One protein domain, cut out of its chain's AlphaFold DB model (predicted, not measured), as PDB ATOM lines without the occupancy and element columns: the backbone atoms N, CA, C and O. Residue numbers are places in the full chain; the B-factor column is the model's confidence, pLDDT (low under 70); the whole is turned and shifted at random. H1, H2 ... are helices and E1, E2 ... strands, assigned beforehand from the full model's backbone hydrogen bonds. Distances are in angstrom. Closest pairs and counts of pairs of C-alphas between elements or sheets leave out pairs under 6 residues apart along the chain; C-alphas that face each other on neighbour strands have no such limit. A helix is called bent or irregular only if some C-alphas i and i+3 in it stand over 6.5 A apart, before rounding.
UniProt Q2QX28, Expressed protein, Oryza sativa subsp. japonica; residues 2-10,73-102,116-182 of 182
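Overview. This is residues 2 to 10, 73 to 102 and 116 to 182 of the 182 residues of the protein "Expressed protein" of Oryza sativa subsp. japonica (UniProt Q2QX28). Two two-stranded ribbons run along the long axis with no named strand pair joining them: a long one of E1 and E2, and a bent one in which the pair E4 and E5 is followed end to end by the short pair E3 and E6. The unnamed residues 168 to 182 run back between E2 and E5, while the one helix, H1, lies well out from the middle, and residues 86 to 102 lead from it past the loop between E4 and E5. The 106 printed residues hold one named helix and six named strands in the order E1, H1, E2, E3, E4, E5, E6, in three antiparallel sheets of two strands each. The class is mixed, helices and strands, with under half of the residues in named elements. The whole is elongated, 44 by 29 by 25 A, and only just compact, close to loose, with a radius of gyration of the C-alphas of 15.5 A.

Arrangement. Start with E1, residues 2 to 10, and set beside it E2, residues 118 to 128: they are antiparallel neighbours at 161 degrees, with N 2 and O 128 at 2.9 A and N 10 and O 118 at 3.0 A, within hydrogen-bond range. Look at residue 122, where E2 bends by 54 degrees. Next find E3, residues 137 to 139, which runs on into E4, residues 141 to 145, at 59 degrees; the two meet only through their link. E4 forms a hairpin with E5, residues 154 to 159, antiparallel at 169 degrees, with N 143 and O 157 at 2.9 A. E3 is the antiparallel neighbour of E6, residues 165 to 167, at 146 degrees, with N 165 and O 139 at 2.8 A. E2 and E5 are near each other, with 5 pairs of C-alphas within 10 A, while E2 and E4 are apart. H1, residues 73 to 85, is apart from E3, E4, E5 and E6, and in it every O i to N i+4 pair is within hydrogen-bond range.

Along the chain. Find C-alpha 2 at (101.817, 247.384, 297.341); from there E1 runs 25.9 A to C-alpha 10. H1 begins at C-alpha 73, at (92.781, 260.238, 306.328), and is 18.0 A long. E2, the longest strand by residues, measures 28.4 A. E4 covers 13.7 A and E5 14.7 A; E3 and E6 have three residues each, and E6 ends at C-alpha 167, at (115.495, 245.064, 298.118).

Size, cuts and confidence. The C-alphas farthest apart are those of Asn 88 and Gly 132, at 45.6 A. Residues 11 to 72 are not printed, with 27.0 A from C-alpha 10 to C-alpha 73, nor are residues 103 to 115, with 11.4 A from C-alpha 102 to C-alpha 116. Of the links printed whole, none is long. The mean pLDDT of the printed part is 81.4; look for values under 70 at residues 2 to 4, 6 to 10 and 171 to 182.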
ATOM      1  N   GLU A   2     102.673 247.947 296.299       66.06
ATOM      2  CA  GLU A   2     101.817 247.384 297.341       66.06
ATOM      3  C   GLU A   2     102.706 246.727 298.397       66.06
ATOM      4  O   GLU A   2     103.778 246.193 298.077       66.06
ATOM      5  N   VAL A   3     102.292 246.851 299.656       67.33
ATOM      6  CA  VAL A   3     102.986 246.294 300.815       67.33
ATOM      7  C   VAL A   3     101.985 245.560 301.684       67.33
ATOM      8  O   VAL A   3     100.963 246.126 302.065       67.33
ATOM      9  N   ASP A   4     102.316 244.320 302.017       65.19
ATOM     10  CA  ASP A   4     101.540 243.506 302.942       65.19
ATOM     11  C   ASP A   4     102.280 243.407 304.276       65.19
ATOM     12  O   ASP A   4     103.513 243.287 304.324       65.19
ATOM     13  N   MET A   5     101.510 243.491 305.360       70.67
ATOM     14  CA  MET A   5     101.988 243.375 306.735       70.67
ATOM     15  C   MET A   5     101.332 242.159 307.376       70.67
ATOM     16  O   MET A   5     100.115 242.112 307.537       70.67
ATOM     17  N   GLU A   6     102.143 241.172 307.740       64.54
ATOM     18  CA  GLU A   6     101.678 239.978 308.441       64.54
ATOM     19  C   GLU A   6     101.785 240.209 309.948       64.54
ATOM     20  O   GLU A   6     102.886 240.412 310.477       64.54
ATOM     21  N   ALA A   7     100.642 240.168 310.629       64.65
ATOM     22  CA  ALA A   7     100.557 240.317 312.071       64.65
ATOM     23  C   ALA A   7      99.542 239.343 312.674       64.65
ATOM     24  O   ALA A   7      98.498 239.079 312.076       64.65
ATOM     25  N   GLU A   8      99.851 238.841 313.867       62.56
ATOM     26  CA  GLU A   8      98.953 237.998 314.658       62.56
ATOM     27  C   GLU A   8      98.452 238.797 315.865       62.56
ATOM     28  O   GLU A   8      99.229 239.516 316.500       62.56
ATOM     29  N   GLY A   9      97.150 238.704 316.140       54.35
ATOM     30  CA  GLY A   9      96.501 239.355 317.274       54.35
ATOM     31  C   GLY A   9      96.039 238.319 318.292       54.35
ATOM     32  O   GLY A   9      95.282 237.416 317.935       54.35
ATOM     33  N   ALA A  10      96.461 238.459 319.547       52.04
ATOM     34  CA  ALA A  10      95.982 237.626 320.647       52.04
ATOM     35  C   ALA A  10      95.001 238.422 321.519       52.04
ATOM     36  O   ALA A  10      95.338 239.510 321.984       52.04
ATOM     37  N   PRO A  73      93.248 260.979 305.155       79.37
ATOM     38  CA  PRO A  73      92.781 260.238 306.328       79.37
ATOM     39  C   PRO A  73      93.815 260.176 307.462       79.37
ATOM     40  O   PRO A  73      93.450 260.138 308.640       79.37
ATOM     41  N   LEU A  74      95.108 260.239 307.121       84.25
ATOM     42  CA  LEU A  74      96.194 260.293 308.098       84.25
ATOM     43  C   LEU A  74      96.216 261.612 308.882       84.25
ATOM     44  O   LEU A  74      96.555 261.586 310.060       84.25
ATOM     45  N   ASP A  75      95.820 262.743 308.293       88.55
ATOM     46  CA  ASP A  75      95.781 264.037 308.985       88.55
ATOM     47  C   ASP A  75      94.579 264.147 309.933       88.55
ATOM     48  O   ASP A  75      94.691 264.745 311.006       88.55
ATOM     49  N   ALA A  76      93.450 263.508 309.608       88.66
ATOM     50  CA  ALA A  76      92.335 263.346 310.545       88.66
ATOM     51  C   ALA A  76      92.737 262.462 311.745       88.66
ATOM     52  O   ALA A  76      92.510 262.829 312.902       88.66
ATOM     53  N   TYR A  77      93.417 261.338 311.487       89.66
ATOM     54  CA  TYR A  77      93.984 260.487 312.537       89.66
ATOM     55  C   TYR A  77      95.032 261.231 313.386       89.66
ATOM     56  O   TYR A  77      94.990 261.163 314.614       89.66
ATOM     57  N   ARG A  78      95.927 262.004 312.759       92.40
ATOM     58  CA  ARG A  78      96.975 262.796 313.425       92.40
ATOM     59  C   ARG A  78      96.397 263.854 314.362       92.40
ATOM     60  O   ARG A  78      96.884 263.997 315.480       92.40
ATOM     61  N   GLN A  79      95.335 264.546 313.944       91.08
ATOM     62  CA  GLN A  79      94.601 265.490 314.792       91.08
ATOM     63  C   GLN A  79      93.909 264.787 315.969       91.08
ATOM     64  O   GLN A  79      93.980 265.273 317.099       91.08
ATOM     65  N   SER A  80      93.291 263.624 315.734       91.54
ATOM     66  CA  SER A  80      92.663 262.818 316.791       91.54
ATOM     67  C   SER A  80      93.684 262.328 317.828       91.54
ATOM     68  O   SER A  80      93.470 262.476 319.035       91.54
ATOM     69  N   TRP A  81      94.841 261.836 317.371       93.45
ATOM     70  CA  TRP A  81      95.965 261.447 318.227       93.45
ATOM     71  C   TRP A  81      96.491 262.645 319.026       93.45
ATOM     72  O   TRP A  81      96.609 262.559 320.244       93.45
ATOM     73  N   ALA A  82      96.730 263.792 318.379       93.31
ATOM     74  CA  ALA A  82      97.234 264.992 319.053       93.31
ATOM     75  C   ALA A  82      96.265 265.511 320.127       93.31
ATOM     76  O   ALA A  82      96.699 265.901 321.207       93.31
ATOM     77  N   ARG A  83      94.952 265.450 319.871       92.88
ATOM     78  CA  ARG A  83      93.908 265.808 320.842       92.88
ATOM     79  C   ARG A  83      93.823 264.842 322.029       92.88
ATOM     80  O   ARG A  83      93.457 265.275 323.117       92.88
ATOM     81  N   SER A  84      94.107 263.558 321.813       93.34
ATOM     82  CA  SER A  84      93.924 262.505 322.822       93.34
ATOM     83  C   SER A  84      95.180 262.263 323.664       93.34
ATOM     84  O   SER A  84      95.079 262.040 324.867       93.34
ATOM     85  N   TYR A  85      96.359 262.333 323.038       92.76
ATOM     86  CA  TYR A  85      97.630 261.864 323.604       92.76
ATOM     87  C   TYR A  85      98.758 262.905 323.536       92.76
ATOM     88  O   TYR A  85      99.723 262.793 324.288       92.76
ATOM     89  N   GLY A  86      98.623 263.960 322.719       89.54
ATOM     90  CA  GLY A  86      99.596 265.057 322.568       89.54
ATOM     91  C   GLY A  86      99.671 266.026 323.758       89.54
ATOM     92  O   GLY A  86      99.768 267.240 323.583       89.54
ATOM     93  N   THR A  87      99.573 265.503 324.980       85.01
ATOM     94  CA  THR A  87      99.704 266.257 326.234       85.01
ATOM     95  C   THR A  87     101.153 266.236 326.730       85.01
ATOM     96  O   THR A  87     101.982 265.480 326.231       85.01
ATOM     97  N   ASN A  88     101.489 267.087 327.705       84.67
ATOM     98  CA  ASN A  88     102.804 267.119 328.371       84.67
ATOM     99  C   ASN A  88     104.030 267.275 327.438       84.67
ATOM    100  O   ASN A  88     105.154 266.998 327.849       84.67
ATOM    101  N   GLY A  89     103.826 267.754 326.206       84.60
ATOM    102  CA  GLY A  89     104.872 267.922 325.192       84.60
ATOM    103  C   GLY A  89     105.071 266.725 324.255       84.60
ATOM    104  O   GLY A  89     105.913 266.824 323.367       84.60
ATOM    105  N   ALA A  90     104.302 265.641 324.409       90.16
ATOM    106  CA  ALA A  90     104.373 264.484 323.521       90.16
ATOM    107  C   ALA A  90     103.949 264.846 322.086       90.16
ATOM    108  O   ALA A  90     102.913 265.486 321.872       90.16
ATOM    109  N   THR A  91     104.730 264.425 321.092       93.24
ATOM    110  CA  THR A  91     104.477 264.708 319.670       93.24
ATOM    111  C   THR A  91     104.048 263.461 318.903       93.24
ATOM    112  O   THR A  91     104.365 262.329 319.266       93.24
ATOM    113  N   PHE A  92     103.372 263.656 317.766       92.33
ATOM    114  CA  PHE A  92     103.016 262.538 316.886       92.33
ATOM    115  C   PHE A  92     104.251 261.813 316.313       92.33
ATOM    116  O   PHE A  92     104.128 260.674 315.873       92.33
ATOM    117  N   GLU A  93     105.443 262.413 316.326       93.43
ATOM    118  CA  GLU A  93     106.664 261.744 315.862       93.43
ATOM    119  C   GLU A  93     107.461 261.069 316.994       93.43
ATOM    120  O   GLU A  93     108.517 260.493 316.729       93.43
ATOM    121  N   ASP A  94     106.964 261.072 318.231       94.18
ATOM    122  CA  ASP A  94     107.650 260.426 319.351       94.18
ATOM    123  C   ASP A  94     107.680 258.901 319.179       94.18
ATOM    124  O   ASP A  94     106.771 258.293 318.608       94.18
ATOM    125  N   GLU A  95     108.742 258.277 319.675       92.79
ATOM    126  CA  GLU A  95     108.976 256.828 319.657       92.79
ATOM    127  C   GLU A  95     108.803 256.259 321.060       92.79
ATOM    128  O   GLU A  95     108.957 257.004 322.028       92.79
ATOM    129  N   THR A  96     108.462 254.973 321.178       90.29
ATOM    130  CA  THR A  96     108.307 254.375 322.510       90.29
ATOM    131  C   THR A  96     109.616 254.387 323.297       90.29
ATOM    132  O   THR A  96     110.697 254.177 322.742       90.29
ATOM    133  N   ASP A  97     109.496 254.599 324.607       89.59
ATOM    134  CA  ASP A  97     110.566 254.336 325.576       89.59
ATOM    135  C   ASP A  97     110.409 252.942 326.224       89.59
ATOM    136  O   ASP A  97     111.226 252.546 327.061       89.59
ATOM    137  N   LEU A  98     109.350 252.196 325.876       85.51
ATOM    138  CA  LEU A  98     109.081 250.861 326.400       85.51
ATOM    139  C   LEU A  98     110.016 249.827 325.744       85.51
ATOM    140  O   LEU A  98     110.210 249.843 324.526       85.51
ATOM    141  N   PRO A  99     110.596 248.889 326.517       81.11
ATOM    142  CA  PRO A  99     111.312 247.758 325.940       81.11
ATOM    143  C   PRO A  99     110.322 246.803 325.246       81.11
ATOM    144  O   PRO A  99     109.183 246.695 325.700       81.11
ATOM    145  N   PRO A 100     110.739 246.052 324.207       75.39
ATOM    146  CA  PRO A 100     109.923 244.979 323.640       75.39
ATOM    147  C   PRO A 100     109.500 243.966 324.712       75.39
ATOM    148  O   PRO A 100     110.310 243.617 325.571       75.39
ATOM    149  N   MET A 101     108.260 243.469 324.629       74.36
ATOM    150  CA  MET A 101     107.657 242.567 325.622       74.36
ATOM    151  C   MET A 101     107.694 243.105 327.075       74.36
ATOM    152  O   MET A 101     108.197 242.437 327.988       74.36
ATOM    153  N   PRO A 102     107.172 244.314 327.351       73.13
ATOM    154  CA  PRO A 102     107.210 244.858 328.699       73.13
ATOM    155  C   PRO A 102     106.352 243.993 329.638       73.13
ATOM    156  O   PRO A 102     105.158 243.799 329.424       73.13
ATOM    157  N   MET A 116      96.458 241.867 328.182       74.89
ATOM    158  CA  MET A 116      96.096 242.881 327.193       74.89
ATOM    159  C   MET A 116      96.128 242.271 325.797       74.89
ATOM    160  O   MET A 116      96.804 241.266 325.569       74.89
ATOM    161  N   GLU A 117      95.356 242.853 324.881       73.93
ATOM    162  CA  GLU A 117      95.360 242.413 323.489       73.93
ATOM    163  C   GLU A 117      96.650 242.876 322.823       73.93
ATOM    164  O   GLU A 117      96.935 244.073 322.789       73.93
ATOM    165  N   THR A 118      97.421 241.921 322.310       70.69
ATOM    166  CA  THR A 118      98.737 242.172 321.716       70.69
ATOM    167  C   THR A 118      98.729 241.915 320.216       70.69
ATOM    168  O   THR A 118      98.031 241.020 319.734       70.69
ATOM    169  N   MET A 119      99.516 242.695 319.475       73.47
ATOM    170  CA  MET A 119      99.721 242.551 318.035       73.47
ATOM    171  C   MET A 119     101.215 242.392 317.752       73.47
ATOM    172  O   MET A 119     101.981 243.340 317.920       73.47
ATOM    173  N   GLN A 120     101.628 241.213 317.282       74.00
ATOM    174  CA  GLN A 120     103.007 240.977 316.849       74.00
ATOM    175  C   GLN A 120     103.121 241.131 315.333       74.00
ATOM    176  O   GLN A 120     102.452 240.415 314.591       74.00
ATOM    177  N   VAL A 121     103.998 242.025 314.861       76.57
ATOM    178  CA  VAL A 121     104.298 242.168 313.423       76.57
ATOM    179  C   VAL A 121     105.521 241.326 313.067       76.57
ATOM    180  O   VAL A 121     106.616 241.565 313.577       76.57
ATOM    181  N   PHE A 122     105.340 240.351 312.175       70.51
ATOM    182  CA  PHE A 122     106.388 239.390 311.813       70.51
ATOM    183  C   PHE A 122     107.158 239.793 310.559       70.51
ATOM    184  O   PHE A 122     108.387 239.730 310.543       70.51
ATOM    185  N   THR A 123     106.455 240.192 309.494       73.63
ATOM    186  CA  THR A 123     107.100 240.622 308.246       73.63
ATOM    187  C   THR A 123     106.358 241.771 307.572       73.63
ATOM    188  O   THR A 123     105.133 241.877 307.640       73.63
ATOM    189  N   VAL A 124     107.130 242.612 306.877       77.79
ATOM    190  CA  VAL A 124     106.634 243.589 305.903       77.79
ATOM    191  C   VAL A 124     107.275 243.253 304.556       77.79
ATOM    192  O   VAL A 124     108.506 243.219 304.433       77.79
ATOM    193  N   LYS A 125     106.439 242.963 303.557       81.08
ATOM    194  CA  LYS A 125     106.839 242.439 302.241       81.08
ATOM    195  C   LYS A 125     106.361 243.355 301.120       81.08
ATOM    196  O   LYS A 125     105.343 244.027 301.251       81.08
ATOM    197  N   VAL A 126     107.086 243.359 300.000       84.64
ATOM    198  CA  VAL A 126     106.686 244.076 298.781       84.64
ATOM    199  C   VAL A 126     106.000 243.090 297.848       84.64
ATOM    200  O   VAL A 126     106.666 242.247 297.254       84.64
ATOM    201  N   THR A 127     104.682 243.183 297.712       85.55
ATOM    202  CA  THR A 127     103.877 242.205 296.961       85.55
ATOM    203  C   THR A 127     103.587 242.636 295.527       85.55
ATOM    204  O   THR A 127     103.473 241.777 294.651       85.55
ATOM    205  N   GLN A 128     103.613 243.942 295.231       86.46
ATOM    206  CA  GLN A 128     103.528 244.448 293.857       86.46
ATOM    207  C   GLN A 128     104.408 245.682 293.621       86.46
ATOM    208  O   GLN A 128     104.446 246.614 294.429       86.46
ATOM    209  N   ILE A 129     105.064 245.741 292.456       87.99
ATOM    210  CA  ILE A 129     105.747 246.943 291.952       87.99
ATOM    211  C   ILE A 129     104.998 247.496 290.735       87.99
ATOM    212  O   ILE A 129     104.579 246.745 289.858       87.99
ATOM    213  N   THR A 130     104.816 248.815 290.690       88.17
ATOM    214  CA  THR A 130     104.000 249.519 289.682       88.17
ATOM    215  C   THR A 130     104.697 250.796 289.208       88.17
ATOM    216  O   THR A 130     105.760 251.149 289.718       88.17
ATOM    217  N   GLY A 131     104.138 251.489 288.208       89.11
ATOM    218  CA  GLY A 131     104.637 252.803 287.776       89.11
ATOM    219  C   GLY A 131     106.024 252.789 287.120       89.11
ATOM    220  O   GLY A 131     106.750 253.773 287.200       89.11
ATOM    221  N   GLY A 132     106.427 251.672 286.504       90.06
ATOM    222  CA  GLY A 132     107.724 251.546 285.824       90.06
ATOM    223  C   GLY A 132     108.928 251.289 286.739       90.06
ATOM    224  O   GLY A 132     110.049 251.191 286.235       90.06
ATOM    225  N   LEU A 133     108.712 251.134 288.052       91.20
ATOM    226  CA  LEU A 133     109.733 250.697 289.009       91.20
ATOM    227  C   LEU A 133     110.354 249.348 288.600       91.20
ATOM    228  O   LEU A 133     109.694 248.491 288.010       91.20
ATOM    229  N   ARG A 134     111.637 249.151 288.927       90.97
ATOM    230  CA  ARG A 134     112.413 247.937 288.621       90.97
ATOM    231  C   ARG A 134     113.319 247.575 289.792       90.97
ATOM    232  O   ARG A 134     113.726 248.450 290.548       90.97
ATOM    233  N   TRP A 135     113.662 246.295 289.904       91.56
ATOM    234  CA  TRP A 135     114.656 245.817 290.864       91.56
ATOM    235  C   TRP A 135     116.085 246.223 290.449       91.56
ATOM    236  O   TRP A 135     116.374 246.238 289.249       91.56
ATOM    237  N   PRO A 136     116.994 246.491 291.407       92.03
ATOM    238  CA  PRO A 136     116.754 246.551 292.850       92.03
ATOM    239  C   PRO A 136     116.059 247.856 293.286       92.03
ATOM    240  O   PRO A 136     116.309 248.920 292.721       92.03
ATOM    241  N   LEU A 137     115.224 247.787 294.325       91.55
ATOM    242  CA  LEU A 137     114.580 248.956 294.930       91.55
ATOM    243  C   LEU A 137     115.404 249.479 296.110       91.55
ATOM    244  O   LEU A 137     115.686 248.735 297.046       91.55
ATOM    245  N   GLY A 138     115.732 250.772 296.102       91.92
ATOM    246  CA  GLY A 138     116.277 251.470 297.268       91.92
ATOM    247  C   GLY A 138     115.156 252.013 298.152       91.92
ATOM    248  O   GLY A 138     114.668 253.115 297.907       91.92
ATOM    249  N   VAL A 139     114.756 251.259 299.178       90.18
ATOM    250  CA  VAL A 139     113.678 251.635 300.105       90.18
ATOM    251  C   VAL A 139     114.218 252.497 301.248       90.18
ATOM    252  O   VAL A 139     115.185 252.130 301.916       90.18
ATOM    253  N   TYR A 140     113.573 253.637 301.495       93.44
ATOM    254  CA  TYR A 140     113.861 254.546 302.607       93.44
ATOM    255  C   TYR A 140     112.560 255.096 303.203       93.44
ATOM    256  O   TYR A 140     111.502 254.996 302.587       93.44
ATOM    257  N   GLY A 141     112.645 255.671 304.403       92.89
ATOM    258  CA  GLY A 141     111.501 256.148 305.179       92.89
ATOM    259  C   GLY A 141     111.432 255.493 306.557       92.89
ATOM    260  O   GLY A 141     112.433 254.980 307.068       92.89
ATOM    261  N   VAL A 142     110.242 255.525 307.157       91.15
ATOM    262  CA  VAL A 142     109.931 254.903 308.450       91.15
ATOM    263  C   VAL A 142     108.649 254.085 308.306       91.15
ATOM    264  O   VAL A 142     107.666 254.589 307.770       91.15
ATOM    265  N   VAL A 143     108.655 252.851 308.810       89.24
ATOM    266  CA  VAL A 143     107.441 252.074 309.096       89.24
ATOM    267  C   VAL A 143     107.386 251.885 310.603       89.24
ATOM    268  O   VAL A 143     108.341 251.389 311.205       89.24
ATOM    269  N   ALA A 144     106.281 252.299 311.210       90.18
ATOM    270  CA  ALA A 144     106.038 252.161 312.634       90.18
ATOM    271  C   ALA A 144     104.560 251.856 312.884       90.18
ATOM    272  O   ALA A 144     103.698 252.336 312.147       90.18
ATOM    273  N   VAL A 145     104.292 251.089 313.935       87.83
ATOM    274  CA  VAL A 145     102.946 250.872 314.483       87.83
ATOM    275  C   VAL A 145     102.776 251.685 315.772       87.83
ATOM    276  O   VAL A 145     103.698 252.391 316.188       87.83
ATOM    277  N   ARG A 146     101.595 251.630 316.388       88.82
ATOM    278  CA  ARG A 146     101.314 252.181 317.722       88.82
ATOM    279  C   ARG A 146     100.471 251.182 318.499       88.82
ATOM    280  O   ARG A 146      99.701 250.443 317.891       88.82
ATOM    281  N   ASP A 147     100.588 251.218 319.815       82.36
ATOM    282  CA  ASP A 147      99.813 250.407 320.752       82.36
ATOM    283  C   ASP A 147      98.811 251.250 321.566       82.36
ATOM    284  O   ASP A 147      98.528 252.418 321.265       82.36
ATOM    285  N   SER A 148      98.261 250.618 322.602       82.19
ATOM    286  CA  SER A 148      97.454 251.199 323.673       82.19
ATOM    287  C   SER A 148      98.240 251.503 324.963       82.19
ATOM    288  O   SER A 148      97.637 251.959 325.932       82.19
ATOM    289  N   MET A 149      99.553 251.243 324.994       82.03
ATOM    290  CA  MET A 149     100.405 251.277 326.189       82.03
ATOM    291  C   MET A 149     101.021 252.658 326.432       82.03
ATOM    292  O   MET A 149     100.916 253.186 327.538       82.03
ATOM    293  N   ASP A 150     101.637 253.260 325.410       87.15
ATOM    294  CA  ASP A 150     102.079 254.667 325.443       87.15
ATOM    295  C   ASP A 150     101.614 255.489 324.227       87.15
ATOM    296  O   ASP A 150     101.771 256.714 324.204       87.15
ATOM    297  N   HIS A 151     101.004 254.831 323.232       89.00
ATOM    298  CA  HIS A 151     100.556 255.409 321.963       89.00
ATOM    299  C   HIS A 151     101.661 256.083 321.125       89.00
ATOM    300  O   HIS A 151     101.346 256.768 320.143       89.00
ATOM    301  N   LYS A 152     102.944 255.910 321.451       90.95
ATOM    302  CA  LYS A 152     104.080 256.410 320.663       90.95
ATOM    303  C   LYS A 152     104.372 255.473 319.485       90.95
ATOM    304  O   LYS A 152     103.630 254.530 319.213       90.95
ATOM    305  N   ARG A 153     105.390 255.795 318.681       91.43
ATOM    306  CA  ARG A 153     105.750 255.027 317.478       91.43
ATOM    307  C   ARG A 153     106.665 253.852 317.820       91.43
ATOM    308  O   ARG A 153     107.816 254.041 318.208       91.43
ATOM    309  N   ASN A 154     106.177 252.655 317.537       87.61
ATOM    310  CA  ASN A 154     106.909 251.398 317.620       87.61
ATOM    311  C   ASN A 154     107.560 251.116 316.262       87.61
ATOM    312  O   ASN A 154     106.906 250.663 315.319       87.61
ATOM    313  N   VAL A 155     108.833 251.497 316.127       89.26
ATOM    314  CA  VAL A 155     109.533 251.582 314.835       89.26
ATOM    315  C   VAL A 155     110.029 250.213 314.373       89.26
ATOM    316  O   VAL A 155     111.037 249.695 314.849       89.26
ATOM    317  N   LEU A 156     109.344 249.659 313.372       86.11
ATOM    318  CA  LEU A 156     109.692 248.390 312.732       86.11
ATOM    319  C   LEU A 156     110.846 248.567 311.736       86.11
ATOM    320  O   LEU A 156     111.783 247.772 311.707       86.11
ATOM    321  N   PHE A 157     110.797 249.626 310.924       87.62
ATOM    322  CA  PHE A 157     111.788 249.922 309.888       87.62
ATOM    323  C   PHE A 157     112.122 251.413 309.867       87.62
ATOM    324  O   PHE A 157     111.235 252.264 309.920       87.62
ATOM    325  N   ARG A 158     113.409 251.732 309.720       91.49
ATOM    326  CA  ARG A 158     113.920 253.097 309.557       91.49
ATOM    327  C   ARG A 158     115.167 253.083 308.688       91.49
ATOM    328  O   ARG A 158     116.161 252.467 309.059       91.49
ATOM    329  N   ARG A 159     115.142 253.795 307.559       93.95
ATOM    330  CA  ARG A 159     116.310 253.993 306.679       93.95
ATOM    331  C   ARG A 159     116.295 255.404 306.095       93.95
ATOM    332  O   ARG A 159     115.266 255.861 305.601       93.95
ATOM    333  N   GLY A 160     117.430 256.099 306.142       94.22
ATOM    334  CA  GLY A 160     117.577 257.422 305.527       94.22
ATOM    335  C   GLY A 160     117.693 257.336 304.001       94.22
ATOM    336  O   GLY A 160     118.134 256.324 303.467       94.22
ATOM    337  N   ARG A 161     117.366 258.418 303.281       93.94
ATOM    338  CA  ARG A 161     117.467 258.475 301.803       93.94
ATOM    339  C   ARG A 161     118.892 258.249 301.268       93.94
ATOM    340  O   ARG A 161     119.057 257.802 300.139       93.94
ATOM    341  N   ASN A 162     119.907 258.531 302.085       95.26
ATOM    342  CA  ASN A 162     121.319 258.299 301.764       95.26
ATOM    343  C   ASN A 162     121.791 256.876 302.133       95.26
ATOM    344  O   ASN A 162     122.929 256.521 301.853       95.26
ATOM    345  N   GLU A 163     120.940 256.079 302.787       91.90
ATOM    346  CA  GLU A 163     121.271 254.761 303.336       91.90
ATOM    347  C   GLU A 163     120.080 253.793 303.183       91.90
ATOM    348  O   GLU A 163     119.672 253.114 304.124       91.90
ATOM    349  N   CYS A 164     119.470 253.745 301.995       92.53
ATOM    350  CA  CYS A 164     118.328 252.872 301.712       92.53
ATOM    351  C   CYS A 164     118.596 251.401 302.099       92.53
ATOM    352  O   CYS A 164     119.738 250.937 302.066       92.53
ATOM    353  N   GLN A 165     117.549 250.630 302.417       89.21
ATOM    354  CA  GLN A 165     117.637 249.173 302.288       89.21
ATOM    355  C   GLN A 165     117.451 248.812 300.811       89.21
ATOM    356  O   GLN A 165     116.448 249.173 300.197       89.21
ATOM    357  N   THR A 166     118.411 248.082 300.250       91.06
ATOM    358  CA  THR A 166     118.314 247.537 298.893       91.06
ATOM    359  C   THR A 166     117.508 246.241 298.921       91.06
ATOM    360  O   THR A 166     117.990 245.225 299.418       91.06
ATOM    361  N   LEU A 167     116.296 246.262 298.370       89.41
ATOM    362  CA  LEU A 167     115.495 245.064 298.118       89.41
ATOM    363  C   LEU A 167     115.737 244.578 296.682       89.41
ATOM    364  O   LEU A 167     115.830 245.383 295.754       89.41
ATOM    365  N   THR A 168     115.858 243.265 296.487       88.61
ATOM    366  CA  THR A 168     116.277 242.656 295.207       88.61
ATOM    367  C   THR A 168     115.182 241.853 294.502       88.61
ATOM    368  O   THR A 168     115.308 241.588 293.307       88.61
ATOM    369  N   SER A 169     114.111 241.481 295.204       85.24
ATOM    370  CA  SER A 169     112.938 240.785 294.663       85.24
ATOM    371  C   SER A 169     111.718 241.000 295.570       85.24
ATOM    372  O   SER A 169     111.858 241.482 296.692       85.24
ATOM    373  N   LEU A 170     110.529 240.575 295.121       75.45
ATOM    374  CA  LEU A 170     109.288 240.590 295.922       75.45
ATOM    375  C   LEU A 170     109.396 239.755 297.219       75.45
ATOM    376  O   LEU A 170     108.683 239.999 298.186       75.45
ATOM    377  N   GLN A 171     110.302 238.771 297.254       64.58
ATOM    378  CA  GLN A 171     110.544 237.916 298.423       64.58
ATOM    379  C   GLN A 171     111.579 238.502 299.399       64.58
ATOM    380  O   GLN A 171     111.825 237.916 300.452       64.58
ATOM    381  N   ALA A 172     112.193 239.646 299.080       59.73
ATOM    382  CA  ALA A 172     113.067 240.350 300.005       59.73
ATOM    383  C   ALA A 172     112.217 241.125 301.027       59.73
ATOM    384  O   ALA A 172     111.687 242.194 300.722       59.73
ATOM    385  N   CYS A 173     112.098 240.589 302.244       59.31
ATOM    386  CA  CYS A 173     111.516 241.318 303.369       59.31
ATOM    387  C   CYS A 173     112.287 242.623 303.626       59.31
ATOM    388  O   CYS A 173     113.517 242.667 303.520       59.31
ATOM    389  N   ALA A 174     111.578 243.667 304.059       59.61
ATOM    390  CA  ALA A 174     112.241 244.732 304.800       59.61
ATOM    391  C   ALA A 174     112.818 244.127 306.093       59.61
ATOM    392  O   ALA A 174     112.141 243.343 306.765       59.61
ATOM    393  N   ASN A 175     114.057 244.477 306.445       59.48
ATOM    394  CA  ASN A 175     114.664 244.035 307.696       59.48
ATOM    395  C   ASN A 175     114.002 244.818 308.832       59.48
ATOM    396  O   ASN A 175     114.458 245.902 309.199       59.48
ATOM    397  N   CYS A 176     112.900 244.275 309.345       56.42
ATOM    398  CA  CYS A 176     112.241 244.783 310.535       56.42
ATOM    399  C   CYS A 176     113.225 244.604 311.695       56.42
ATOM    400  O   CYS A 176     113.625 243.482 312.000       56.42
ATOM    401  N   SER A 177     113.709 245.711 312.260       56.63
ATOM    402  CA  SER A 177     114.930 245.692 313.077       56.63
ATOM    403  C   SER A 177     114.736 245.028 314.442       56.63
ATOM    404  O   SER A 177     115.721 244.663 315.081       56.63
ATOM    405  N   TYR A 178     113.482 244.878 314.873       47.75
ATOM    406  CA  TYR A 178     113.077 244.277 316.138       47.75
ATOM    407  C   TYR A 178     111.761 243.512 315.936       47.75
ATOM    408  O   TYR A 178     110.861 244.049 315.282       47.75
ATOM    409  N   PRO A 179     111.604 242.296 316.493       50.32
ATOM    410  CA  PRO A 179     110.287 241.708 316.677       50.32
ATOM    411  C   PRO A 179     109.578 242.509 317.771       50.32
ATOM    412  O   PRO A 179     109.976 242.458 318.935       50.32
ATOM    413  N   ILE A 180     108.560 243.278 317.396       50.27
ATOM    414  CA  ILE A 180     107.762 244.033 318.361       50.27
ATOM    415  C   ILE A 180     106.500 243.231 318.671       50.27
ATOM    416  O   ILE A 180     105.712 242.925 317.776       50.27
ATOM    417  N   ILE A 181     106.363 242.888 319.949       51.46
ATOM    418  CA  ILE A 181     105.161 242.382 320.615       51.46
ATOM    419  C   ILE A 181     104.720 243.525 321.529       51.46
ATOM    420  O   ILE A 181     105.563 244.066 322.255       51.46
ATOM    421  N   LEU A 182     103.447 243.907 321.419       48.01
ATOM    422  CA  LEU A 182     102.855 245.115 322.005       48.01
ATOM    423  C   LEU A 182     102.056 244.791 323.265       48.01
ATOM    424  O   LEU A 182     101.073 244.040 323.093       48.01
TER     425      LEU A 182